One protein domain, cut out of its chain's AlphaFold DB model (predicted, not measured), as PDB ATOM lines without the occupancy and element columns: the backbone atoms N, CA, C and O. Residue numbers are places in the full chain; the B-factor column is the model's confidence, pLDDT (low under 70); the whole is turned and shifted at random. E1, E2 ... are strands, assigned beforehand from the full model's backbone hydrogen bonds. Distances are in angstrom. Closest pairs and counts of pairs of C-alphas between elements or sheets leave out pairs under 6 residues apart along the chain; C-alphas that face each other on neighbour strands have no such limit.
ATOM      1  N   THR A   2       8.784 -31.063 -52.235       79.00
ATOM      2  CA  THR A   2       7.536 -31.390 -51.536       79.00
ATOM      3  C   THR A   2       7.808 -32.316 -50.353       79.00
ATOM      4  O   THR A   2       7.492 -31.980 -49.220       79.00
ATOM      5  N   SER A   3       8.525 -33.419 -50.569       85.62
ATOM      6  CA  SER A   3       8.927 -34.354 -49.513       85.62
ATOM      7  C   SER A   3      10.417 -34.705 -49.602       85.62
ATOM      8  O   SER A   3      10.959 -34.797 -50.703       85.62
ATOM      9  N   PHE A   4      11.083 -34.921 -48.466       89.56
ATOM     10  CA  PHE A   4      12.498 -35.300 -48.387       89.56
ATOM     11  C   PHE A   4      12.729 -36.339 -47.281       89.56
ATOM     12  O   PHE A   4      12.254 -36.177 -46.156       89.56
ATOM     13  N   GLN A   5      13.472 -37.400 -47.600       90.75
ATOM     14  CA  GLN A   5      13.783 -38.501 -46.687       90.75
ATOM     15  C   GLN A   5      15.301 -38.679 -46.586       90.75
ATOM     16  O   GLN A   5      15.978 -38.810 -47.604       90.75
ATOM     17  N   LEU A   6      15.829 -38.701 -45.365       90.12
ATOM     18  CA  LEU A   6      17.256 -38.776 -45.072       90.12
ATOM     19  C   LEU A   6      17.531 -39.907 -44.080       90.12
ATOM     20  O   LEU A   6      16.931 -39.958 -43.009       90.12
ATOM     21  N   THR A   7      18.467 -40.792 -44.410       91.50
ATOM     22  CA  THR A   7      18.940 -41.868 -43.531       91.50
ATOM     23  C   THR A   7      20.431 -41.685 -43.253       91.50
ATOM     24  O   THR A   7      21.222 -41.480 -44.171       91.50
ATOM     25  N   ALA A   8      20.830 -41.730 -41.982       92.25
ATOM     26  CA  ALA A   8      22.212 -41.513 -41.562       92.25
ATOM     27  C   ALA A   8      22.584 -42.351 -40.326       92.25
ATOM     28  O   ALA A   8      21.727 -42.843 -39.585       92.25
ATOM     29  N   LEU A   9      23.890 -42.510 -40.090       91.44
ATOM     30  CA  LEU A   9      24.393 -43.042 -38.821       91.44
ATOM     31  C   LEU A   9      24.302 -41.964 -37.732       91.44
ATOM     32  O   LEU A   9      23.596 -42.141 -36.743       91.44
ATOM     33  N   ASP A  10      24.960 -40.834 -37.977       92.00
ATOM     34  CA  ASP A  10      24.918 -39.624 -37.167       92.00
ATOM     35  C   ASP A  10      24.560 -38.440 -38.082       92.00
ATOM     36  O   ASP A  10      25.072 -38.355 -39.199       92.00
ATOM     37  N   LEU A  11      23.689 -37.537 -37.627       92.94
ATOM     38  CA  LEU A  11      23.366 -36.291 -38.323       92.94
ATOM     39  C   LEU A  11      23.678 -35.100 -37.418       92.94
ATOM     40  O   LEU A  11      23.125 -34.982 -36.323       92.94
ATOM     41  N   PHE A  12      24.555 -34.226 -37.902       92.56
ATOM     42  CA  PHE A  12      24.978 -33.004 -37.229       92.56
ATOM     43  C   PHE A  12      24.672 -31.812 -38.133       92.56
ATOM     44  O   PHE A  12      25.128 -31.780 -39.274       92.56
ATOM     45  N   MET A  13      23.900 -30.861 -37.618       92.88
ATOM     46  CA  MET A  13      23.625 -29.575 -38.254       92.88
ATOM     47  C   MET A  13      24.286 -28.476 -37.422       92.88
ATOM     48  O   MET A  13      23.976 -28.337 -36.238       92.88
ATOM     49  N   ASP A  14      25.217 -27.758 -38.046       91.19
ATOM     50  CA  ASP A  14      25.968 -26.657 -37.439       91.19
ATOM     51  C   ASP A  14      25.173 -25.341 -37.441       91.19
ATOM     52  O   ASP A  14      24.118 -25.248 -38.068       91.19
ATOM     53  N   ASP A  15      25.710 -24.305 -36.795       87.38
ATOM     54  CA  ASP A  15      25.088 -22.978 -36.649       87.38
ATOM     55  C   ASP A  15      24.751 -22.263 -37.983       87.38
ATOM     56  O   ASP A  15      24.072 -21.242 -37.986       87.38
ATOM     57  N   THR A  16      25.180 -22.779 -39.144       85.19
ATOM     58  CA  THR A  16      24.851 -22.207 -40.469       85.19
ATOM     59  C   THR A  16      23.809 -23.010 -41.249       85.19
ATOM     60  O   THR A  16      23.423 -22.639 -42.362       85.19
ATOM     61  N   SER A  17      23.349 -24.126 -40.689       90.94
ATOM     62  CA  SER A  17      22.524 -25.103 -41.389       90.94
ATOM     63  C   SER A  17      21.036 -24.711 -41.399       90.94
ATOM     64  O   SER A  17      20.395 -24.643 -40.352       90.94
ATOM     65  N   LEU A  18      20.453 -24.540 -42.596       90.00
ATOM     66  CA  LEU A  18      19.020 -24.285 -42.808       90.00
ATOM     67  C   LEU A  18      18.406 -25.334 -43.750       90.00
ATOM     68  O   LEU A  18      18.815 -25.457 -44.903       90.00
ATOM     69  N   PHE A  19      17.376 -26.045 -43.288       89.00
ATOM     70  CA  PHE A  19      16.566 -26.948 -44.114       89.00
ATOM     71  C   PHE A  19      15.153 -26.391 -44.290       89.00
ATOM     72  O   PHE A  19      14.481 -26.144 -43.299       89.00
ATOM     73  N   VAL A  20      14.673 -26.243 -45.531       88.50
ATOM     74  CA  VAL A  20      13.299 -25.785 -45.830       88.50
ATOM     75  C   VAL A  20      12.613 -26.762 -46.783       88.50
ATOM     76  O   VAL A  20      13.095 -26.996 -47.893       88.50
ATOM     77  N   ILE A  21      11.494 -27.346 -46.357       89.06
ATOM     78  CA  ILE A  21      10.721 -28.347 -47.113       89.06
ATOM     79  C   ILE A  21       9.238 -27.966 -47.105       89.06
ATOM     80  O   ILE A  21       8.728 -27.477 -46.107       89.06
ATOM     81  N   GLU A  22       8.522 -28.189 -48.205       83.44
ATOM     82  CA  GLU A  22       7.129 -27.731 -48.310       83.44
ATOM     83  C   GLU A  22       6.134 -28.641 -47.576       83.44
ATOM     84  O   GLU A  22       5.269 -28.123 -46.877       83.44
ATOM     85  N   GLU A  23       6.251 -29.972 -47.680       87.19
ATOM     86  CA  GLU A  23       5.249 -30.898 -47.126       87.19
ATOM     87  C   GLU A  23       5.793 -31.842 -46.054       87.19
ATOM     88  O   GLU A  23       5.211 -31.899 -44.981       87.19
ATOM     89  N   THR A  24       6.839 -32.640 -46.307       90.25
ATOM     90  CA  THR A  24       7.306 -33.657 -45.336       90.25
ATOM     91  C   THR A  24       8.824 -33.832 -45.326       90.25
ATOM     92  O   THR A  24       9.418 -34.206 -46.331       90.25
ATOM     93  N   LEU A  25       9.451 -33.653 -44.166       92.50
ATOM     94  CA  LEU A  25      10.817 -34.058 -43.850       92.50
ATOM     95  C   LEU A  25      10.795 -35.326 -42.993       92.50
ATOM     96  O   LEU A  25      10.164 -35.344 -41.941       92.50
ATOM     97  N   ALA A  26      11.533 -36.360 -43.384       92.44
ATOM     98  CA  ALA A  26      11.768 -37.535 -42.550       92.44
ATOM     99  C   ALA A  26      13.272 -37.812 -42.411       92.44
ATOM    100  O   ALA A  26      13.951 -38.085 -43.393       92.44
ATOM    101  N   VAL A  27      13.781 -37.764 -41.183       92.94
ATOM    102  CA  VAL A  27      15.175 -38.012 -40.810       92.94
ATOM    103  C   VAL A  27      15.246 -39.275 -39.963       92.94
ATOM    104  O   VAL A  27      14.602 -39.365 -38.923       92.94
ATOM    105  N   ASN A  28      16.081 -40.226 -40.363       92.62
ATOM    106  CA  ASN A  28      16.370 -41.426 -39.593       92.62
ATOM    107  C   ASN A  28      17.874 -41.531 -39.319       92.62
ATOM    108  O   ASN A  28      18.641 -41.961 -40.181       92.62
ATOM    109  N   ALA A  29      18.291 -41.111 -38.123       92.56
ATOM    110  CA  ALA A  29      19.678 -41.101 -37.667       92.56
ATOM    111  C   ALA A  29      19.906 -42.193 -36.613       92.56
ATOM    112  O   ALA A  29      19.654 -41.981 -35.429       92.56
ATOM    113  N   SER A  30      20.393 -43.365 -37.017       89.00
ATOM    114  CA  SER A  30      20.432 -44.562 -36.154       89.00
ATOM    115  C   SER A  30      21.162 -44.394 -34.807       89.00
ATOM    116  O   SER A  30      20.767 -45.041 -33.834       89.00
ATOM    117  N   ARG A  31      22.177 -43.523 -34.702       90.62
ATOM    118  CA  ARG A  31      22.948 -43.283 -33.469       90.62
ATOM    119  C   ARG A  31      22.671 -41.915 -32.844       90.62
ATOM    120  O   ARG A  31      22.191 -41.886 -31.711       90.62
ATOM    121  N   LYS A  32      22.965 -40.805 -33.525       91.62
ATOM    122  CA  LYS A  32      22.816 -39.457 -32.947       91.62
ATOM    123  C   LYS A  32      22.241 -38.445 -33.933       91.62
ATOM    124  O   LYS A  32      22.673 -38.375 -35.079       91.62
ATOM    125  N   PHE A  33      21.325 -37.613 -33.450       93.62
ATOM    126  CA  PHE A  33      20.852 -36.402 -34.116       93.62
ATOM    127  C   PHE A  33      21.221 -35.186 -33.260       93.62
ATOM    128  O   PHE A  33      20.930 -35.168 -32.061       93.62
ATOM    129  N   ARG A  34      21.864 -34.181 -33.861       92.12
ATOM    130  CA  ARG A  34      22.247 -32.931 -33.196       92.12
ATOM    131  C   ARG A  34      21.957 -31.724 -34.085       92.12
ATOM    132  O   ARG A  34      22.438 -31.668 -35.215       92.12
ATOM    133  N   LEU A  35      21.234 -30.764 -33.517       93.19
ATOM    134  CA  LEU A  35      20.948 -29.449 -34.092       93.19
ATOM    135  C   LEU A  35      21.574 -28.373 -33.189       93.19
ATOM    136  O   LEU A  35      21.148 -28.264 -32.037       93.19
ATOM    137  N   ASP A  36      22.585 -27.640 -33.663       91.88
ATOM    138  CA  ASP A  36      23.246 -26.558 -32.903       91.88
ATOM    139  C   ASP A  36      22.414 -25.258 -32.867       91.88
ATOM    140  O   ASP A  36      21.330 -25.216 -33.440       91.88
ATOM    141  N   GLN A  37      22.846 -24.249 -32.098       87.31
ATOM    142  CA  GLN A  37      21.999 -23.168 -31.566       87.31
ATOM    143  C   GLN A  37      21.337 -22.295 -32.643       87.31
ATOM    144  O   GLN A  37      20.188 -21.897 -32.460       87.31
ATOM    145  N   ASP A  38      22.015 -22.058 -33.765       86.56
ATOM    146  CA  ASP A  38      21.486 -21.241 -34.871       86.56
ATOM    147  C   ASP A  38      20.949 -22.087 -36.048       86.56
ATOM    148  O   ASP A  38      20.406 -21.568 -37.029       86.56
ATOM    149  N   ALA A  39      21.048 -23.416 -35.955       91.75
ATOM    150  CA  ALA A  39      20.586 -24.327 -36.994       91.75
ATOM    151  C   ALA A  39      19.050 -24.418 -37.015       91.75
ATOM    152  O   ALA A  39      18.413 -24.582 -35.972       91.75
ATOM    153  N   THR A  40      18.438 -24.369 -38.205       91.19
ATOM    154  CA  THR A  40      16.971 -24.317 -38.345       91.19
ATOM    155  C   THR A  40      16.434 -25.337 -39.351       91.19
ATOM    156  O   THR A  40      16.933 -25.477 -40.467       91.19
ATOM    157  N   ILE A  41      15.360 -26.033 -38.981       92.56
ATOM    158  CA  ILE A  41      14.563 -26.897 -39.860       92.56
ATOM    159  C   ILE A  41      13.174 -26.279 -40.010       92.56
ATOM    160  O   ILE A  41      12.508 -26.046 -39.011       92.56
ATOM    161  N   ILE A  42      12.697 -26.066 -41.233       89.69
ATOM    162  CA  ILE A  42      11.377 -25.506 -41.539       89.69
ATOM    163  C   ILE A  42      10.621 -26.463 -42.461       89.69
ATOM    164  O   ILE A  42      11.119 -26.854 -43.518       89.69
ATOM    165  N   SER A  43       9.397 -26.821 -42.079       89.69
ATOM    166  CA  SER A  43       8.468 -27.578 -42.910       89.69
ATOM    167  C   SER A  43       7.115 -26.871 -43.020       89.69
ATOM    168  O   SER A  43       6.411 -26.706 -42.027       89.69
ATOM    169  N   GLY A  44       6.712 -26.468 -44.223       83.94
ATOM    170  CA  GLY A  44       5.442 -25.769 -44.463       83.94
ATOM    171  C   GLY A  44       5.506 -24.236 -44.498       83.94
ATOM    172  O   GLY A  44       6.549 -23.644 -44.764       83.94
ATOM    173  N   GLY A  45       4.332 -23.615 -44.340       68.31
ATOM    174  CA  GLY A  45       3.941 -22.318 -44.900       68.31
ATOM    175  C   GLY A  45       4.740 -21.071 -44.497       68.31
ATOM    176  O   GLY A  45       4.589 -20.536 -43.405       68.31
ATOM    177  N   SER A  46       5.442 -20.505 -45.484       66.50
ATOM    178  CA  SER A  46       5.785 -19.075 -45.577       66.50
ATOM    179  C   SER A  46       4.758 -18.261 -46.387       66.50
ATOM    180  O   SER A  46       4.836 -17.036 -46.432       66.50
ATOM    181  N   TRP A  47       3.817 -18.937 -47.061       77.31
ATOM    182  CA  TRP A  47       2.835 -18.347 -47.980       77.31
ATOM    183  C   TRP A  47       1.435 -18.291 -47.372       77.31
ATOM    184  O   TRP A  47       1.043 -19.254 -46.703       77.31
ATOM    185  N   PRO A  48       0.645 -17.236 -47.645       79.38
ATOM    186  CA  PRO A  48      -0.658 -17.110 -47.024       79.38
ATOM    187  C   PRO A  48      -1.600 -18.290 -47.293       79.38
ATOM    188  O   PRO A  48      -1.842 -18.639 -48.448       79.38
ATOM    189  N   GLY A  49      -2.128 -18.907 -46.234       75.12
ATOM    190  CA  GLY A  49      -3.063 -20.039 -46.312       75.12
ATOM    191  C   GLY A  49      -2.457 -21.430 -46.550       75.12
ATOM    192  O   GLY A  49      -3.190 -22.420 -46.544       75.12
ATOM    193  N   HIS A  50      -1.135 -21.557 -46.718       86.56
ATOM    194  CA  HIS A  50      -0.484 -22.872 -46.828       86.56
ATOM    195  C   HIS A  50      -0.434 -23.595 -45.480       86.56
ATOM    196  O   HIS A  50      -0.078 -22.999 -44.468       86.56
ATOM    197  N   SER A  51      -0.738 -24.894 -45.459       86.62
ATOM    198  CA  SER A  51      -0.626 -25.697 -44.234       86.62
ATOM    199  C   SER A  51       0.839 -25.932 -43.839       86.62
ATOM    200  O   SER A  51       1.732 -25.950 -44.686       86.62
ATOM    201  N   GLY A  52       1.084 -26.109 -42.543       86.19
ATOM    202  CA  GLY A  52       2.359 -26.543 -41.997       86.19
ATOM    203  C   GLY A  52       2.677 -27.966 -42.443       86.19
ATOM    204  O   GLY A  52       1.782 -28.801 -42.586       86.19
ATOM    205  N   GLY A  53       3.956 -28.231 -42.689       89.06
ATOM    206  CA  GLY A  53       4.423 -29.532 -43.141       89.06
ATOM    207  C   GLY A  53       4.633 -30.510 -41.984       89.06
ATOM    208  O   GLY A  53       4.236 -30.267 -40.841       89.06
ATOM    209  N   ARG A  54       5.248 -31.653 -42.277       91.31
ATOM    210  CA  ARG A  54       5.550 -32.720 -41.323       91.31
ATOM    211  C   ARG A  54       7.052 -32.855 -41.131       91.31
ATOM    212  O   ARG A  54       7.779 -32.930 -42.112       91.31
ATOM    213  N   VAL A  55       7.520 -32.963 -39.893       92.75
ATOM    214  CA  VAL A  55       8.927 -33.250 -39.574       92.75
ATOM    215  C   VAL A  55       8.992 -34.500 -38.714       92.75
ATOM    216  O   VAL A  55       8.602 -34.470 -37.557       92.75
ATOM    217  N   ASN A  56       9.499 -35.600 -39.258       92.69
ATOM    218  CA  ASN A  56       9.647 -36.866 -38.551       92.69
ATOM    219  C   ASN A  56      11.133 -37.138 -38.308       92.69
ATOM    220  O   ASN A  56      11.884 -37.275 -39.265       92.69
ATOM    221  N   ILE A  57      11.566 -37.238 -37.056       92.12
ATOM    222  CA  ILE A  57      12.957 -37.526 -36.682       92.12
ATOM    223  C   ILE A  57      12.987 -38.799 -35.842       92.12
ATOM    224  O   ILE A  57      12.321 -38.881 -34.811       92.12
ATOM    225  N   THR A  58      13.786 -39.782 -36.251       92.25
ATOM    226  CA  THR A  58      14.012 -41.028 -35.508       92.25
ATOM    227  C   THR A  58      15.500 -41.185 -35.185       92.25
ATOM    228  O   THR A  58      16.328 -41.161 -36.096       92.25
ATOM    229  N   THR A  59      15.875 -41.328 -33.907       91.31
ATOM    230  CA  THR A  59      17.284 -41.474 -33.495       91.31
ATOM    231  C   THR A  59      17.487 -42.250 -32.192       91.31
ATOM    232  O   THR A  59      16.538 -42.475 -31.464       91.31
ATOM    233  N   SER A  60      18.712 -42.662 -31.848       88.75
ATOM    234  CA  SER A  60      18.993 -43.199 -30.502       88.75
ATOM    235  C   SER A  60      19.322 -42.086 -29.492       88.75
ATOM    236  O   SER A  60      18.839 -42.098 -28.362       88.75
ATOM    237  N   SER A  61      20.104 -41.079 -29.885       88.69
ATOM    238  CA  SER A  61      20.495 -39.948 -29.033       88.69
ATOM    239  C   SER A  61      20.069 -38.625 -29.659       88.69
ATOM    240  O   SER A  61      20.510 -38.291 -30.759       88.69
ATOM    241  N   PHE A  62      19.223 -37.872 -28.956       90.00
ATOM    242  CA  PHE A  62      18.683 -36.594 -29.419       90.00
ATOM    243  C   PHE A  62      19.332 -35.405 -28.689       90.00
ATOM    244  O   PHE A  62      19.398 -35.381 -27.455       90.00
ATOM    245  N   VAL A  63      19.820 -34.430 -29.464       89.56
ATOM    246  CA  VAL A  63      20.342 -33.133 -29.006       89.56
ATOM    247  C   VAL A  63      19.683 -32.014 -29.808       89.56
ATOM    248  O   VAL A  63      19.811 -31.978 -31.033       89.56
ATOM    249  N   LEU A  64      19.030 -31.078 -29.117       90.56
ATOM    250  CA  LEU A  64      18.372 -29.924 -29.728       90.56
ATOM    251  C   LEU A  64      18.816 -28.627 -29.042       90.56
ATOM    252  O   LEU A  64      18.409 -28.350 -27.915       90.56
ATOM    253  N   HIS A  65      19.616 -27.824 -29.739       89.81
ATOM    254  CA  HIS A  65      19.952 -26.447 -29.370       89.81
ATOM    255  C   HIS A  65      19.304 -25.416 -30.310       89.81
ATOM    256  O   HIS A  65      18.979 -24.333 -29.837       89.81
ATOM    257  N   GLY A  66      19.088 -25.766 -31.584       87.19
ATOM    258  CA  GLY A  66      18.468 -24.903 -32.603       87.19
ATOM    259  C   GLY A  66      16.946 -25.011 -32.714       87.19
ATOM    260  O   GLY A  66      16.266 -25.406 -31.765       87.19
ATOM    261  N   GLU A  67      16.395 -24.688 -33.887       90.00
ATOM    262  CA  GLU A  67      14.949 -24.564 -34.102       90.00
ATOM    263  C   GLU A  67      14.375 -25.588 -35.103       90.00
ATOM    264  O   GLU A  67      14.883 -25.772 -36.207       90.00
ATOM    265  N   ILE A  68      13.252 -26.222 -34.748       91.38
ATOM    266  CA  ILE A  68      12.411 -27.004 -35.670       91.38
ATOM    267  C   ILE A  68      11.061 -26.300 -35.806       91.38
ATOM    268  O   ILE A  68      10.344 -26.161 -34.825       91.38
ATOM    269  N   ARG A  69      10.663 -25.908 -37.012       88.94
ATOM    270  CA  ARG A  69       9.417 -25.192 -37.285       88.94
ATOM    271  C   ARG A  69       8.545 -25.959 -38.267       88.94
ATOM    272  O   ARG A  69       8.969 -26.254 -39.379       88.94
ATOM    273  N   ALA A  70       7.304 -26.229 -37.883       90.06
ATOM    274  CA  ALA A  70       6.270 -26.745 -38.766       90.06
ATOM    275  C   ALA A  70       4.989 -25.908 -38.618       90.06
ATOM    276  O   ALA A  70       4.046 -26.284 -37.918       90.06
ATOM    277  N   SER A  71       4.983 -24.733 -39.249       86.56
ATOM    278  CA  SER A  71       3.918 -23.732 -39.111       86.56
ATOM    279  C   SER A  71       3.130 -23.545 -40.408       86.56
ATOM    280  O   SER A  71       3.699 -23.604 -41.493       86.56
ATOM    281  N   GLY A  72       1.823 -23.318 -40.294       86.88
ATOM    282  CA  GLY A  72       0.977 -22.865 -41.395       86.88
ATOM    283  C   GLY A  72       1.159 -21.372 -41.658       86.88
ATOM    284  O   GLY A  72       1.426 -20.603 -40.738       86.88
ATOM    285  N   GLY A  73       1.003 -20.959 -42.913       84.50
ATOM    286  CA  GLY A  73       1.129 -19.565 -43.319       84.50
ATOM    287  C   GLY A  73      -0.118 -18.746 -42.988       84.50
ATOM    288  O   GLY A  73      -1.244 -19.209 -43.185       84.50
ATOM    289  N   GLU A  74       0.097 -17.527 -42.493       81.38
ATOM    290  CA  GLU A  74      -0.921 -16.540 -42.095       81.38
ATOM    291  C   GLU A  74      -1.993 -16.324 -43.176       81.38
ATOM    292  O   GLU A  74      -1.682 -16.332 -44.359       81.38
ATOM    293  N   GLY A  75      -3.262 -16.119 -42.835       77.00
ATOM    294  CA  GLY A  75      -4.258 -15.753 -43.844       77.00
ATOM    295  C   GLY A  75      -4.189 -14.268 -44.189       77.00
ATOM    296  O   GLY A  75      -3.750 -13.433 -43.396       77.00
ATOM    297  N   ILE A  76      -4.634 -13.924 -45.396       79.25
ATOM    298  CA  ILE A  76      -4.593 -12.552 -45.910       79.25
ATOM    299  C   ILE A  76      -5.938 -12.180 -46.534       79.25
ATOM    300  O   ILE A  76      -6.559 -12.979 -47.229       79.25
ATOM    301  N   CYS A  77      -6.400 -10.955 -46.291       71.31
ATOM    302  CA  CYS A  77      -7.567 -10.392 -46.965       71.31
ATOM    303  C   CYS A  77      -7.108  -9.326 -47.957       71.31
ATOM    304  O   CYS A  77      -6.536  -8.317 -47.551       71.31
ATOM    305  N   ILE A  78      -7.374  -9.539 -49.246       77.19
ATOM    306  CA  ILE A  78      -7.086  -8.582 -50.320       77.19
ATOM    307  C   ILE A  78      -8.406  -8.305 -51.047       77.19
ATOM    308  O   ILE A  78      -9.091  -9.240 -51.458       77.19
ATOM    309  N   ASP A  79      -8.799  -7.034 -51.162       74.00
ATOM    310  CA  ASP A  79     -10.003  -6.587 -51.889       74.00
ATOM    311  C   ASP A  79     -11.311  -7.307 -51.492       74.00
ATOM    312  O   ASP A  79     -12.121  -7.696 -52.334       74.00
ATOM    313  N   GLY A  80     -11.515  -7.544 -50.190       67.56
ATOM    314  CA  GLY A  80     -12.705  -8.234 -49.673       67.56
ATOM    315  C   GLY A  80     -12.727  -9.752 -49.908       67.56
ATOM    316  O   GLY A  80     -13.667 -10.417 -49.476       67.56
ATOM    317  N   LYS A  81     -11.690 -10.327 -50.535       69.88
ATOM    318  CA  LYS A  81     -11.462 -11.776 -50.603       69.88
ATOM    319  C   LYS A  81     -10.424 -12.174 -49.562       69.88
ATOM    320  O   LYS A  81      -9.260 -11.789 -49.651       69.88
ATOM    321  N   CYS A  82     -10.851 -12.953 -48.580       72.19
ATOM    322  CA  CYS A  82      -9.984 -13.461 -47.527       72.19
ATOM    323  C   CYS A  82      -9.562 -14.901 -47.804       72.19
ATOM    324  O   CYS A  82     -10.416 -15.761 -48.027       72.19
ATOM    325  N   THR A  83      -8.260 -15.176 -47.749       77.75
ATOM    326  CA  THR A  83      -7.749 -16.538 -47.603       77.75
ATOM    327  C   THR A  83      -7.659 -16.878 -46.112       77.75
ATOM    328  O   THR A  83      -7.155 -16.069 -45.320       77.75
ATOM    329  N   PRO A  84      -8.176 -18.044 -45.689       76.12
ATOM    330  CA  PRO A  84      -7.963 -18.508 -44.330       76.12
ATOM    331  C   PRO A  84      -6.487 -18.870 -44.143       76.12
ATOM    332  O   PRO A  84      -5.844 -19.341 -45.082       76.12
ATOM    333  N   GLY A  85      -5.950 -18.658 -42.946       80.50
ATOM    334  CA  GLY A  85      -4.626 -19.136 -42.585       80.50
ATOM    335  C   GLY A  85      -4.547 -20.662 -42.633       80.50
ATOM    336  O   GLY A  85      -5.534 -21.365 -42.404       80.50
ATOM    337  N   GLY A  86      -3.371 -21.187 -42.969       83.31
ATOM    338  CA  GLY A  86      -3.182 -22.623 -43.158       83.31
ATOM    339  C   GLY A  86      -3.153 -23.404 -41.845       83.31
ATOM    340  O   GLY A  86      -2.842 -22.856 -40.786       83.31
ATOM    341  N   ASN A  87      -3.455 -24.702 -41.900       85.75
ATOM    342  CA  ASN A  87      -3.400 -25.582 -40.726       85.75
ATOM    343  C   ASN A  87      -1.976 -25.693 -40.171       85.75
ATOM    344  O   ASN A  87      -1.018 -25.543 -40.919       85.75
ATOM    345  N   GLY A  88      -1.817 -25.970 -38.879       86.44
ATOM    346  CA  GLY A  88      -0.507 -26.196 -38.273       86.44
ATOM    347  C   GLY A  88       0.156 -27.493 -38.736       86.44
ATOM    348  O   GLY A  88      -0.509 -28.415 -39.207       86.44
ATOM    349  N   GLY A  89       1.483 -27.545 -38.624       88.00
ATOM    350  CA  GLY A  89       2.279 -28.710 -39.000       88.00
ATOM    351  C   GLY A  89       2.357 -29.780 -37.910       88.00
ATOM    352  O   GLY A  89       1.861 -29.607 -36.794       88.00
ATOM    353  N   PHE A  90       2.995 -30.901 -38.252       89.25
ATOM    354  CA  PHE A  90       3.123 -32.074 -37.384       89.25
ATOM    355  C   PHE A  90       4.590 -32.462 -37.190       89.25
ATOM    356  O   PHE A  90       5.268 -32.812 -38.154       89.25
ATOM    357  N   VAL A  91       5.090 -32.441 -35.957       90.88
ATOM    358  CA  VAL A  91       6.466 -32.855 -35.642       90.88
ATOM    359  C   VAL A  91       6.440 -34.171 -34.870       90.88
ATOM    360  O   VAL A  91       5.880 -34.225 -33.782       90.88
ATOM    361  N   THR A  92       7.075 -35.217 -35.395       90.69
ATOM    362  CA  THR A  92       7.250 -36.509 -34.717       90.69
ATOM    363  C   THR A  92       8.707 -36.701 -34.320       90.69
ATOM    364  O   THR A  92       9.582 -36.680 -35.181       90.69
ATOM    365  N   LEU A  93       8.976 -36.956 -33.043       89.94
ATOM    366  CA  LEU A  93      10.301 -37.286 -32.520       89.94
ATOM    367  C   LEU A  93      10.274 -38.671 -31.871       89.94
ATOM    368  O   LEU A  93       9.565 -38.874 -30.889       89.94
ATOM    369  N   LEU A  94      11.071 -39.607 -32.376       89.25
ATOM    370  CA  LEU A  94      11.242 -40.946 -31.810       89.25
ATOM    371  C   LEU A  94      12.692 -41.114 -31.343       89.25
ATOM    372  O   LEU A  94      13.602 -41.061 -32.175       89.25
ATOM    373  N   TYR A  95      12.922 -41.306 -30.040       89.19
ATOM    374  CA  TYR A  95      14.282 -41.440 -29.502       89.19
ATOM    375  C   TYR A  95      14.432 -42.364 -28.286       89.19
ATOM    376  O   TYR A  95      13.462 -42.645 -27.590       89.19
ATOM    377  N   THR A  96      15.659 -42.836 -28.012       85.75
ATOM    378  CA  THR A  96      15.959 -43.715 -26.856       85.75
ATOM    379  C   THR A  96      16.692 -43.020 -25.703       85.75
ATOM    380  O   THR A  96      16.693 -43.518 -24.579       85.75
ATOM    381  N   SER A  97      17.291 -41.849 -25.943       81.69
ATOM    382  CA  SER A  97      17.933 -41.000 -24.929       81.69
ATOM    383  C   SER A  97      17.956 -39.527 -25.365       81.69
ATOM    384  O   SER A  97      18.178 -39.232 -26.541       81.69
ATOM    385  N   VAL A  98      17.757 -38.600 -24.421       78.25
ATOM    386  CA  VAL A  98      17.945 -37.149 -24.628       78.25
ATOM    387  C   VAL A  98      19.200 -36.720 -23.885       78.25
ATOM    388  O   VAL A  98      19.329 -37.003 -22.695       78.25
ATOM    389  N   ALA A  99      20.127 -36.059 -24.578       72.06
ATOM    390  CA  ALA A  99      21.355 -35.554 -23.961       72.06
ATOM    391  C   ALA A  99      21.225 -34.084 -23.529       72.06
ATOM    392  O   ALA A  99      21.570 -33.760 -22.397       72.06
ATOM    393  N   THR A 100      20.700 -33.211 -24.398       75.81
ATOM    394  CA  THR A 100      20.437 -31.786 -24.118       75.81
ATOM    395  C   THR A 100      19.280 -31.273 -24.985       75.81
ATOM    396  O   THR A 100      19.209 -31.584 -26.173       75.81
ATOM    397  N   GLU A 101      18.377 -30.478 -24.405       77.94
ATOM    398  CA  GLU A 101      17.252 -29.850 -25.113       77.94
ATOM    399  C   GLU A 101      17.082 -28.398 -24.634       77.94
ATOM    400  O   GLU A 101      16.430 -28.136 -23.628       77.94
ATOM    401  N   THR A 102      17.732 -27.455 -25.321       78.81
ATOM    402  CA  THR A 102      17.618 -26.004 -25.063       78.81
ATOM    403  C   THR A 102      17.029 -25.229 -26.243       78.81
ATOM    404  O   THR A 102      16.800 -24.031 -26.112       78.81
ATOM    405  N   GLY A 103      16.827 -25.886 -27.389       77.94
ATOM    406  CA  GLY A 103      16.248 -25.295 -28.596       77.94
ATOM    407  C   GLY A 103      14.715 -25.283 -28.620       77.94
ATOM    408  O   GLY A 103      14.054 -25.775 -27.700       77.94
ATOM    409  N   SER A 104      14.129 -24.732 -29.688       85.19
ATOM    410  CA  SER A 104      12.676 -24.529 -29.830       85.19
ATOM    411  C   SER A 104      12.052 -25.401 -30.923       85.19
ATOM    412  O   SER A 104      12.621 -25.578 -31.996       85.19
ATOM    413  N   ILE A 105      10.843 -25.920 -30.681       87.44
ATOM    414  CA  ILE A 105      10.054 -26.647 -31.688       87.44
ATOM    415  C   ILE A 105       8.743 -25.902 -31.914       87.44
ATOM    416  O   ILE A 105       7.832 -26.056 -31.120       87.44
ATOM    417  N   VAL A 106       8.606 -25.135 -32.986       84.88
ATOM    418  CA  VAL A 106       7.424 -24.306 -33.233       84.88
ATOM    419  C   VAL A 106       6.451 -25.023 -34.164       84.88
ATOM    420  O   VAL A 106       6.733 -25.214 -35.344       84.88
ATOM    421  N   VAL A 107       5.276 -25.384 -33.653       85.19
ATOM    422  CA  VAL A 107       4.148 -25.865 -34.465       85.19
ATOM    423  C   VAL A 107       2.954 -24.940 -34.251       85.19
ATOM    424  O   VAL A 107       2.532 -24.718 -33.120       85.19
ATOM    425  N   SER A 108       2.444 -24.333 -35.319       80.75
ATOM    426  CA  SER A 108       1.364 -23.337 -35.233       80.75
ATOM    427  C   SER A 108       0.576 -23.266 -36.537       80.75
ATOM    428  O   SER A 108       1.145 -23.475 -37.602       80.75
ATOM    429  N   GLY A 109      -0.718 -22.952 -36.492       81.62
ATOM    430  CA  GLY A 109      -1.477 -22.587 -37.698       81.62
ATOM    431  C   GLY A 109      -1.199 -21.150 -38.145       81.62
ATOM    432  O   GLY A 109      -0.662 -20.352 -37.378       81.62
ATOM    433  N   GLY A 110      -1.636 -20.776 -39.346       77.25
ATOM    434  CA  GLY A 110      -1.535 -19.406 -39.859       77.25
ATOM    435  C   GLY A 110      -2.592 -18.486 -39.262       77.25
ATOM    436  O   GLY A 110      -3.778 -18.826 -39.308       77.25
ATOM    437  N   ALA A 111      -2.202 -17.409 -38.584       72.00
ATOM    438  CA  ALA A 111      -3.127 -16.442 -37.982       72.00
ATOM    439  C   ALA A 111      -3.660 -15.449 -39.031       72.00
ATOM    440  O   ALA A 111      -3.147 -15.363 -40.142       72.00
ATOM    441  N   ASN A 112      -4.718 -14.710 -38.689       65.31
ATOM    442  CA  ASN A 112      -5.216 -13.607 -39.514       65.31
ATOM    443  C   ASN A 112      -5.211 -12.313 -38.696       65.31
ATOM    444  O   ASN A 112      -5.571 -12.347 -37.515       65.31
ATOM    445  N   PRO A 113      -4.897 -11.158 -39.307       54.31
ATOM    446  CA  PRO A 113      -5.173  -9.872 -38.692       54.31
ATOM    447  C   PRO A 113      -6.695  -9.692 -38.596       54.31
ATOM    448  O   PRO A 113      -7.408  -9.731 -39.599       54.31
ATOM    449  N   LEU A 136     -11.200 -16.921 -39.872       62.78
ATOM    450  CA  LEU A 136     -10.240 -17.157 -40.951       62.78
ATOM    451  C   LEU A 136      -8.899 -17.738 -40.462       62.78
ATOM    452  O   LEU A 136      -7.958 -17.794 -41.237       62.78
ATOM    453  N   SER A 137      -8.767 -18.146 -39.199       71.81
ATOM    454  CA  SER A 137      -7.509 -18.672 -38.648       71.81
ATOM    455  C   SER A 137      -7.380 -20.194 -38.818       71.81
ATOM    456  O   SER A 137      -8.342 -20.931 -38.606       71.81
ATOM    457  N   GLY A 138      -6.181 -20.669 -39.176       73.50
ATOM    458  CA  GLY A 138      -5.899 -22.097 -39.389       73.50
ATOM    459  C   GLY A 138      -5.751 -22.913 -38.098       73.50
ATOM    460  O   GLY A 138      -5.540 -22.341 -37.024       73.50
ATOM    461  N   ALA A 139      -5.865 -24.245 -38.213       79.56
ATOM    462  CA  ALA A 139      -5.861 -25.181 -37.080       79.56
ATOM    463  C   ALA A 139      -4.510 -25.234 -36.339       79.56
ATOM    464  O   ALA A 139      -3.473 -24.922 -36.919       79.56
ATOM    465  N   ALA A 140      -4.511 -25.655 -35.071       83.75
ATOM    466  CA  ALA A 140      -3.294 -25.787 -34.261       83.75
ATOM    467  C   ALA A 140      -2.304 -26.826 -34.821       83.75
ATOM    468  O   ALA A 140      -2.698 -27.757 -35.526       83.75
ATOM    469  N   GLY A 141      -1.019 -26.677 -34.487       84.69
ATOM    470  CA  GLY A 141       0.005 -27.673 -34.801       84.69
ATOM    471  C   GLY A 141       0.066 -28.781 -33.747       84.69
ATOM    472  O   GLY A 141      -0.533 -28.668 -32.676       84.69
ATOM    473  N   GLN A 142       0.792 -29.863 -34.037       87.38
ATOM    474  CA  GLN A 142       0.975 -30.957 -33.074       87.38
ATOM    475  C   GLN A 142       2.431 -31.435 -33.019       87.38
ATOM    476  O   GLN A 142       3.124 -31.499 -34.036       87.38
ATOM    477  N   VAL A 143       2.879 -31.803 -31.821       87.94
ATOM    478  CA  VAL A 143       4.181 -32.415 -31.546       87.94
ATOM    479  C   VAL A 143       3.955 -33.768 -30.879       87.94
ATOM    480  O   VAL A 143       3.440 -33.838 -29.766       87.94
ATOM    481  N   LEU A 144       4.374 -34.845 -31.532       87.38
ATOM    482  CA  LEU A 144       4.381 -36.196 -30.987       87.38
ATOM    483  C   LEU A 144       5.810 -36.589 -30.611       87.38
ATOM    484  O   LEU A 144       6.694 -36.651 -31.461       87.38
ATOM    485  N   ARG A 145       6.044 -36.893 -29.336       85.94
ATOM    486  CA  ARG A 145       7.310 -37.433 -28.830       85.94
ATOM    487  C   ARG A 145       7.099 -38.870 -28.389       85.94
ATOM    488  O   ARG A 145       6.151 -39.142 -27.663       85.94
ATOM    489  N   ILE A 146       7.985 -39.777 -28.770       84.25
ATOM    490  CA  ILE A 146       7.960 -41.173 -28.336       84.25
ATOM    491  C   ILE A 146       9.354 -41.538 -27.829       84.25
ATOM    492  O   ILE A 146      10.337 -41.503 -28.571       84.25
ATOM    493  N   PHE A 147       9.426 -41.882 -26.547       82.69
ATOM    494  CA  PHE A 147      10.638 -42.313 -25.870       82.69
ATOM    495  C   PHE A 147      10.641 -43.836 -25.720       82.69
ATOM    496  O   PHE A 147       9.770 -44.392 -25.055       82.69
ATOM    497  N   ALA A 148      11.621 -44.514 -26.313       79.19
ATOM    498  CA  ALA A 148      11.770 -45.966 -26.222       79.19
ATOM    499  C   ALA A 148      12.962 -46.334 -25.324       79.19
ATOM    500  O   ALA A 148      14.116 -46.094 -25.672       79.19
ATOM    501  N   SER A 149      12.695 -46.940 -24.167       76.75
ATOM    502  CA  SER A 149      13.711 -47.410 -23.217       76.75
ATOM    503  C   SER A 149      13.674 -48.931 -23.068       76.75
ATOM    504  O   SER A 149      12.674 -49.580 -23.362       76.75
ATOM    505  N   ASN A 150      14.724 -49.508 -22.477       68.44
ATOM    506  CA  ASN A 150      14.754 -50.920 -22.076       68.44
ATOM    507  C   ASN A 150      13.622 -51.293 -21.093       68.44
ATOM    508  O   ASN A 150      13.341 -52.473 -20.909       68.44
ATOM    509  N   LYS A 151      12.999 -50.302 -20.434       67.75
ATOM    510  CA  LYS A 151      11.877 -50.483 -19.497       67.75
ATOM    511  C   LYS A 151      10.485 -50.348 -20.144       67.75
ATOM    512  O   LYS A 151       9.503 -50.614 -19.459       67.75
ATOM    513  N   GLY A 152      10.393 -49.946 -21.416       72.75
ATOM    514  CA  GLY A 152       9.130 -49.704 -22.127       72.75
ATOM    515  C   GLY A 152       9.161 -48.460 -23.025       72.75
ATOM    516  O   GLY A 152      10.147 -47.720 -23.036       72.75
ATOM    517  N   THR A 153       8.072 -48.242 -23.767       75.44
ATOM    518  CA  THR A 153       7.872 -47.079 -24.649       75.44
ATOM    519  C   THR A 153       6.849 -46.120 -24.035       75.44
ATOM    520  O   THR A 153       5.731 -46.541 -23.740       75.44
ATOM    521  N   ASP A 154       7.219 -44.847 -23.877       80.62
ATOM    522  CA  ASP A 154       6.373 -43.778 -23.335       80.62
ATOM    523  C   ASP A 154       6.253 -42.629 -24.347       80.62
ATOM    524  O   ASP A 154       7.251 -42.021 -24.741       80.62
ATOM    525  N   GLY A 155       5.031 -42.317 -24.779       82.00
ATOM    526  CA  GLY A 155       4.740 -41.230 -25.710       82.00
ATOM    527  C   GLY A 155       4.062 -40.021 -25.059       82.00
ATOM    528  O   GLY A 155       3.263 -40.158 -24.132       82.00
ATOM    529  N   TYR A 156       4.344 -38.838 -25.596       85.81
ATOM    530  CA  TYR A 156       3.795 -37.546 -25.199       85.81
ATOM    531  C   TYR A 156       3.305 -36.821 -26.454       85.81
ATOM    532  O   TYR A 156       4.095 -36.547 -27.357       85.81
ATOM    533  N   LEU A 157       2.015 -36.511 -26.522       86.12
ATOM    534  CA  LEU A 157       1.419 -35.728 -27.600       86.12
ATOM    535  C   LEU A 157       1.076 -34.337 -27.073       86.12
ATOM    536  O   LEU A 157       0.357 -34.214 -26.083       86.12
ATOM    537  N   VAL A 158       1.563 -33.299 -27.742       86.62
ATOM    538  CA  VAL A 158       1.231 -31.908 -27.437       86.62
ATOM    539  C   VAL A 158       0.554 -31.279 -28.644       86.62
ATOM    540  O   VAL A 158       1.087 -31.319 -29.748       86.62
ATOM    541  N   ILE A 159      -0.630 -30.717 -28.442       86.00
ATOM    542  CA  ILE A 159      -1.376 -29.957 -29.446       86.00
ATOM    543  C   ILE A 159      -1.358 -28.513 -28.974       86.00
ATOM    544  O   ILE A 159      -1.867 -28.218 -27.897       86.00
ATOM    545  N   SER A 160      -0.728 -27.636 -29.746       82.06
ATOM    546  CA  SER A 160      -0.457 -26.265 -29.317       82.06
ATOM    547  C   SER A 160      -0.451 -25.313 -30.509       82.06
ATOM    548  O   SER A 160      -0.120 -25.700 -31.634       82.06
ATOM    549  N   ASN A 161      -0.790 -24.045 -30.267       69.12
ATOM    550  CA  ASN A 161      -0.610 -22.972 -31.251       69.12
ATOM    551  C   ASN A 161       0.811 -22.380 -31.241       69.12
ATOM    552  O   ASN A 161       1.071 -21.428 -31.975       69.12
ATOM    553  N   GLY A 162       1.718 -22.915 -30.423       65.19
ATOM    554  CA  GLY A 162       3.103 -22.471 -30.343       65.19
ATOM    555  C   GLY A 162       3.862 -23.234 -29.268       65.19
ATOM    556  O   GLY A 162       4.091 -22.714 -28.181       65.19
ATOM    557  N   PHE A 163       4.258 -24.471 -29.565       55.56
ATOM    558  CA  PHE A 163       5.119 -25.239 -28.666       55.56
ATOM    559  C   PHE A 163       6.470 -24.505 -28.492       55.56
ATOM    560  O   PHE A 163       7.086 -24.090 -29.470       55.56
ATOM    561  N   ASN A 164       6.901 -24.256 -27.250       50.19
ATOM    562  CA  ASN A 164       8.122 -23.500 -26.906       50.19
ATOM    563  C   ASN A 164       8.298 -22.118 -27.603       50.19
ATOM    564  O   ASN A 164       9.424 -21.629 -27.699       50.19
ATOM    565  N   GLY A 165       7.222 -21.481 -28.091       50.97
ATOM    566  CA  GLY A 165       7.247 -20.200 -28.816       50.97
ATOM    567  C   GLY A 165       6.292 -19.151 -28.223       50.97
ATOM    568  O   GLY A 165       5.471 -19.484 -27.369       50.97
ATOM    569  N   PRO A 166       6.378 -17.869 -28.632       45.62
ATOM    570  CA  PRO A 166       5.493 -16.826 -28.113       45.62
ATOM    571  C   PRO A 166       4.028 -17.118 -28.463       45.62
ATOM    572  O   PRO A 166       3.694 -17.375 -29.620       45.62
ATOM    573  N   SER A 167       3.146 -17.044 -27.463       51.91
ATOM    574  CA  SER A 167       1.701 -17.193 -27.643       51.91
ATOM    575  C   SER A 167       1.153 -16.049 -28.501       51.91
ATOM    576  O   SER A 167       1.267 -14.878 -28.132       51.91
ATOM    577  N   SER A 168       0.528 -16.361 -29.638       53.66
ATOM    578  CA  SER A 168      -0.244 -15.367 -30.391       53.66
ATOM    579  C   SER A 168      -1.571 -15.105 -29.675       53.66
ATOM    580  O   SER A 168      -2.306 -16.059 -29.445       53.66
ATOM    581  N   ASN A 169      -1.925 -13.842 -29.402       51.56
ATOM    582  CA  ASN A 169      -3.213 -13.430 -28.798       51.56
ATOM    583  C   ASN A 169      -4.433 -13.624 -29.739       51.56
ATOM    584  O   ASN A 169      -5.371 -12.823 -29.730       51.56
ATOM    585  N   VAL A 170      -4.399 -14.617 -30.631       55.81
ATOM    586  CA  VAL A 170      -5.382 -14.822 -31.700       55.81
ATOM    587  C   VAL A 170      -6.020 -16.198 -31.538       55.81
ATOM    588  O   VAL A 170      -5.416 -17.215 -31.890       55.81
ATOM    589  N   ARG A 171      -7.281 -16.213 -31.088       55.59
ATOM    590  CA  ARG A 171      -8.080 -17.441 -30.986       55.59
ATOM    591  C   ARG A 171      -8.222 -18.127 -32.342       55.59
ATOM    592  O   ARG A 171      -8.621 -17.516 -33.340       55.59
ATOM    593  N   ARG A 172      -7.926 -19.427 -32.365       64.12
ATOM    594  CA  ARG A 172      -8.114 -20.285 -33.539       64.12
ATOM    595  C   ARG A 172      -9.534 -20.821 -33.572       64.12
ATOM    596  O   ARG A 172     -10.009 -21.309 -32.551       64.12
ATOM    597  N   CYS A 173     -10.199 -20.756 -34.724       61.91
ATOM    598  CA  CYS A 173     -11.526 -21.370 -34.871       61.91
ATOM    599  C   CYS A 173     -11.586 -22.513 -35.885       61.91
ATOM    600  O   CYS A 173     -12.629 -23.150 -35.991       61.91
ATOM    601  N   ALA A 174     -10.498 -22.827 -36.593       73.31
ATOM    602  CA  ALA A 174     -10.377 -24.115 -37.267       73.31
ATOM    603  C   ALA A 174      -9.989 -25.188 -36.231       73.31
ATOM    604  O   ALA A 174      -8.946 -25.053 -35.581       73.31
ATOM    605  N   PRO A 175     -10.805 -26.241 -36.035       75.25
ATOM    606  CA  PRO A 175     -10.491 -27.280 -35.077       75.25
ATOM    607  C   PRO A 175      -9.451 -28.228 -35.656       75.25
ATOM    608  O   PRO A 175      -9.521 -28.628 -36.819       75.25
ATOM    609  N   VAL A 176      -8.538 -28.682 -34.813       81.12
ATOM    610  CA  VAL A 176      -7.826 -29.923 -35.090       81.12
ATOM    611  C   VAL A 176      -8.802 -31.073 -34.826       81.12
ATOM    612  O   VAL A 176      -9.452 -31.089 -33.784       81.12
ATOM    613  N   VAL A 177      -8.969 -31.989 -35.781       79.38
ATOM    614  CA  VAL A 177      -9.936 -33.098 -35.692       79.38
ATOM    615  C   VAL A 177      -9.205 -34.405 -35.403       79.38
ATOM    616  O   VAL A 177      -8.231 -34.724 -36.083       79.38
ATOM    617  N   PHE A 178      -9.689 -35.179 -34.426       76.94
ATOM    618  CA  PHE A 178      -9.078 -36.452 -34.019       76.94
ATOM    619  C   PHE A 178     -10.122 -37.519 -33.704       76.94
ATOM    620  O   PHE A 178     -11.228 -37.237 -33.234       76.94
ATOM    621  N   ASN A 179      -9.702 -38.770 -33.877       71.56
ATOM    622  CA  ASN A 179     -10.371 -39.955 -33.354       71.56
ATOM    623  C   ASN A 179      -9.374 -40.805 -32.543       71.56
ATOM    624  O   ASN A 179      -8.162 -40.635 -32.655       71.56
ATOM    625  N   THR A 180      -9.845 -41.750 -31.732       66.56
ATOM    626  CA  THR A 180      -8.951 -42.640 -30.962       66.56
ATOM    627  C   THR A 180      -8.009 -43.465 -31.834       66.56
ATOM    628  O   THR A 180      -6.906 -43.770 -31.399       66.56
ATOM    629  N   GLY A 181      -8.394 -43.776 -33.075       65.06
ATOM    630  CA  GLY A 181      -7.518 -44.458 -34.034       65.06
ATOM    631  C   GLY A 181      -6.336 -43.614 -34.526       65.06
ATOM    632  O   GLY A 181      -5.413 -44.163 -35.114       65.06
ATOM    633  N   SER A 182      -6.356 -42.297 -34.297       65.12
ATOM    634  CA  SER A 182      -5.307 -41.369 -34.734       65.12
ATOM    635  C   SER A 182      -4.184 -41.172 -33.713       65.12
ATOM    636  O   SER A 182      -3.180 -40.547 -34.048       65.12
ATOM    637  N   ILE A 183      -4.324 -41.702 -32.490       71.94
ATOM    638  CA  ILE A 183      -3.315 -41.560 -31.437       71.94
ATOM    639  C   ILE A 183      -2.485 -42.844 -31.338       71.94
ATOM    640  O   ILE A 183      -3.041 -43.938 -31.242       71.94
ATOM    641  N   ASP A 184      -1.154 -42.712 -31.356       73.25
ATOM    642  CA  ASP A 184      -0.249 -43.853 -31.187       73.25
ATOM    643  C   ASP A 184      -0.502 -44.530 -29.821       73.25
ATOM    644  O   ASP A 184      -0.545 -43.833 -28.800       73.25
ATOM    645  N   PRO A 185      -0.653 -45.867 -29.761       74.31
ATOM    646  CA  PRO A 185      -0.909 -46.592 -28.513       74.31
ATOM    647  C   PRO A 185       0.149 -46.385 -27.420       74.31
ATOM    648  O   PRO A 185      -0.129 -46.631 -26.247       74.31
ATOM    649  N   SER A 186       1.358 -45.957 -27.791       76.44
ATOM    650  CA  SER A 186       2.458 -45.668 -26.867       76.44
ATOM    651  C   SER A 186       2.257 -44.358 -26.103       76.44
ATOM    652  O   SER A 186       2.960 -44.114 -25.123       76.44
ATOM    653  N   VAL A 187       1.342 -43.485 -26.544       80.44
ATOM    654  CA  VAL A 187       1.105 -42.188 -25.904       80.44
ATOM    655  C   VAL A 187       0.448 -42.383 -24.543       80.44
ATOM    656  O   VAL A 187      -0.638 -42.943 -24.431       80.44
ATOM    657  N   LYS A 188       1.113 -41.867 -23.509       83.50
ATOM    658  CA  LYS A 188       0.647 -41.856 -22.121       83.50
ATOM    659  C   LYS A 188       0.293 -40.458 -21.629       83.50
ATOM    660  O   LYS A 188      -0.303 -40.334 -20.575       83.50
ATOM    661  N   ARG A 189       0.635 -39.385 -22.343       86.88
ATOM    662  CA  ARG A 189       0.223 -38.023 -21.970       86.88
ATOM    663  C   ARG A 189      -0.216 -37.246 -23.197       86.88
ATOM    664  O   ARG A 189       0.525 -37.185 -24.175       86.88
ATOM    665  N   VAL A 190      -1.382 -36.616 -23.109       88.88
ATOM    666  CA  VAL A 190      -1.881 -35.662 -24.101       88.88
ATOM    667  C   VAL A 190      -2.042 -34.302 -23.431       88.88
ATOM    668  O   VAL A 190      -2.806 -34.170 -22.476       88.88
ATOM    669  N   LEU A 191      -1.316 -33.304 -23.927       89.50
ATOM    670  CA  LEU A 191      -1.410 -31.909 -23.509       89.50
ATOM    671  C   LEU A 191      -2.007 -31.092 -24.653       89.50
ATOM    672  O   LEU A 191      -1.478 -31.092 -25.761       89.50
ATOM    673  N   ILE A 192      -3.115 -30.415 -24.392       89.62
ATOM    674  CA  ILE A 192      -3.743 -29.486 -25.327       89.62
ATOM    675  C   ILE A 192      -3.585 -28.098 -24.727       89.62
ATOM    676  O   ILE A 192      -4.115 -27.851 -23.645       89.62
ATOM    677  N   GLU A 193      -2.865 -27.216 -25.412       86.56
ATOM    678  CA  GLU A 193      -2.482 -25.924 -24.853       86.56
ATOM    679  C   GLU A 193      -2.528 -24.752 -25.844       86.56
ATOM    680  O   GLU A 193      -2.732 -24.927 -27.044       86.56
ATOM    681  N   GLY A 194      -2.344 -23.531 -25.337       76.75
ATOM    682  CA  GLY A 194      -2.041 -22.356 -26.157       76.75
ATOM    683  C   GLY A 194      -3.184 -21.877 -27.051       76.75
ATOM    684  O   GLY A 194      -2.948 -21.575 -28.211       76.75
ATOM    685  N   GLU A 195      -4.417 -21.799 -26.553       77.44
ATOM    686  CA  GLU A 195      -5.629 -21.392 -27.291       77.44
ATOM    687  C   GLU A 195      -6.005 -22.315 -28.463       77.44
ATOM    688  O   GLU A 195      -6.687 -21.906 -29.411       77.44
ATOM    689  N   SER A 196      -5.547 -23.568 -28.451       80.81
ATOM    690  CA  SER A 196      -5.916 -24.543 -29.478       80.81
ATOM    691  C   SER A 196      -7.393 -24.941 -29.388       80.81
ATOM    692  O   SER A 196      -7.939 -25.134 -28.300       80.81
ATOM    693  N   LEU A 197      -8.036 -25.106 -30.549       81.50
ATOM    694  CA  LEU A 197      -9.375 -25.678 -30.680       81.50
ATOM    695  C   LEU A 197      -9.268 -27.115 -31.199       81.50
ATOM    696  O   LEU A 197      -8.690 -27.373 -32.254       81.50
ATOM    697  N   VAL A 198      -9.837 -28.049 -30.449       84.81
ATOM    698  CA  VAL A 198      -9.667 -29.493 -30.602       84.81
ATOM    699  C   VAL A 198     -11.055 -30.120 -30.675       84.81
ATOM    700  O   VAL A 198     -11.829 -30.041 -29.726       84.81
ATOM    701  N   ARG A 199     -11.395 -30.732 -31.811       85.31
ATOM    702  CA  ARG A 199     -12.657 -31.446 -32.022       85.31
ATOM    703  C   ARG A 199     -12.417 -32.950 -32.004       85.31
ATOM    704  O   ARG A 199     -11.656 -33.479 -32.810       85.31
ATOM    705  N   PHE A 200     -13.113 -33.641 -31.117       83.31
ATOM    706  CA  PHE A 200     -13.079 -35.089 -31.008       83.31
ATOM    707  C   PHE A 200     -14.366 -35.700 -31.564       83.31
ATOM    708  O   PHE A 200     -15.455 -35.442 -31.050       83.31
ATOM    709  N   ASP A 201     -14.221 -36.522 -32.604       79.88
ATOM    710  CA  ASP A 201     -15.344 -37.174 -33.300       79.88
ATOM    711  C   ASP A 201     -15.592 -38.620 -32.818       79.88
ATOM    712  O   ASP A 201     -16.477 -39.315 -33.319       79.88
ATOM    713  N   GLY A 202     -14.811 -39.108 -31.849       74.25
ATOM    714  CA  GLY A 202     -15.000 -40.428 -31.243       74.25
ATOM    715  C   GLY A 202     -16.012 -40.432 -30.090       74.25
ATOM    716  O   GLY A 202     -16.317 -39.408 -29.489       74.25
TER     717      GLY A 202
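Overview. This is residues 2 to 113 and 136 to 202 of the 1187 residues of an uncharacterized protein of Aphanomyces invadans (UniProt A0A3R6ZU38). The chain is wound in four stacked turns, a short solenoid: in each turn a sharply bent strand, E1, E3, E5 or E7, is followed by a short one, E2, E4, E6 or E8, and like strands line up side by side into two sheets partly face to face. The wall of bent strands then runs on through the long hairpin E9 and E10 to E12, and a small pair, E11 and E13, lies at the end of the domain away from E1. The 179 printed residues have no named helix and thirteen named strands, E1 to E13 in order along the chain, and the class is all strand. The larger sheet, E1 E3 E5 E7 E9 E10 E12, is mixed, with E9 and E10 as its antiparallel pair, while E2 E4 E6 E8 and E11 E13 are parallel. The whole is compact, with a radius of gyration of the C-alphas of 16.3 A and spans of 54 by 41 by 27 A.

Along the chain. E1, residues 3 to 13, begins at C-alpha 3 at (8.927, -34.354, -49.513), bends by 117 degrees at residue 9 and is 19.1 A long. E2 is residues 18 to 21. E3, residues 24 to 35, bends by 128 degrees at residue 31 and is 18.2 A long; E4 is residues 40 to 43. E5, residues 54 to 64, bends by 126 degrees at residue 61 and is 17.5 A long; E6 is residues 67 to 71. E7, residues 90 to 101, bends by 128 degrees at residue 98 and is 18.8 A long; E8 is residues 104 to 108. E9, residues 141 to 149, is 26.7 A long and starts at C-alpha 141 at (0.005, -27.673, -34.801). E10, residues 152 to 160, is 26.3 A long. E11 is residues 176 to 178, and E12, residues 187 to 193, is 16.7 A long. E13, residues 197 to 200, ends at C-alpha 200 at (-13.079, -35.089, -31.008).

Arrangement. In the larger sheet E1 is an edge strand, parallel to E3 at 11 degrees, with N 4 and O 24 2.8 A apart. E3 and E5 are parallel at 2 degrees, with N 25 and O 54 2.7 A apart. E5 and E7 are parallel at 7 degrees, with N 55 and O 90 2.8 A apart. E7 and E9 are parallel at 42 degrees, with N 91 and O 142 2.9 A apart. E9 and E10 form a hairpin, antiparallel at 167 degrees, with N 145 and O 156 2.8 A apart. E10 and the other edge strand, E12, are parallel at 14 degrees, with N 157 and O 189 2.9 A apart. This sheet is twisted, and its strands' lines turn by 73 degrees from edge to edge. With E2 E4 E6 E8 it makes a sandwich, two sheets face to face, whose facing parts are 8.0 A centre to centre. In the smaller sheet the neighbour strands are parallel, with backbone atoms within hydrogen-bond range across each pair: N 19 and O 40 of E2 and E4 are 2.9 A apart, N 41 and O 67 of E4 and E6 are 2.8 A apart, and N 68 and O 104 of E6 and E8 are 2.9 A apart. The closest C-alphas of E8 and E9 are those of Val 107 and Gly 141, 4.5 A apart. E11 and E13 are parallel at 19 degrees, with N 176 and O 197 2.9 A apart. The closest C-alphas of E12 and E13 are those of Ile 192 and Val 198, 7.9 A apart.

Size, cuts and confidence. The two C-alphas farthest apart are those of Asp 79 and Asn 150, at 58.9 A. Residues 114 to 135 are not printed, and C-alphas 113 and 136 are 9.2 A apart across the cut. The links E6 to E7 and E10 to E11 are long; in the first, residues 77 to 78 pair with residues 81 to 82, antiparallel, and its C-alphas lie 5 to 33 A from the mean of all C-alphas. The mean pLDDT of the printed part is 81.5, and 25 residues are under 70, among them residues 161 to 173.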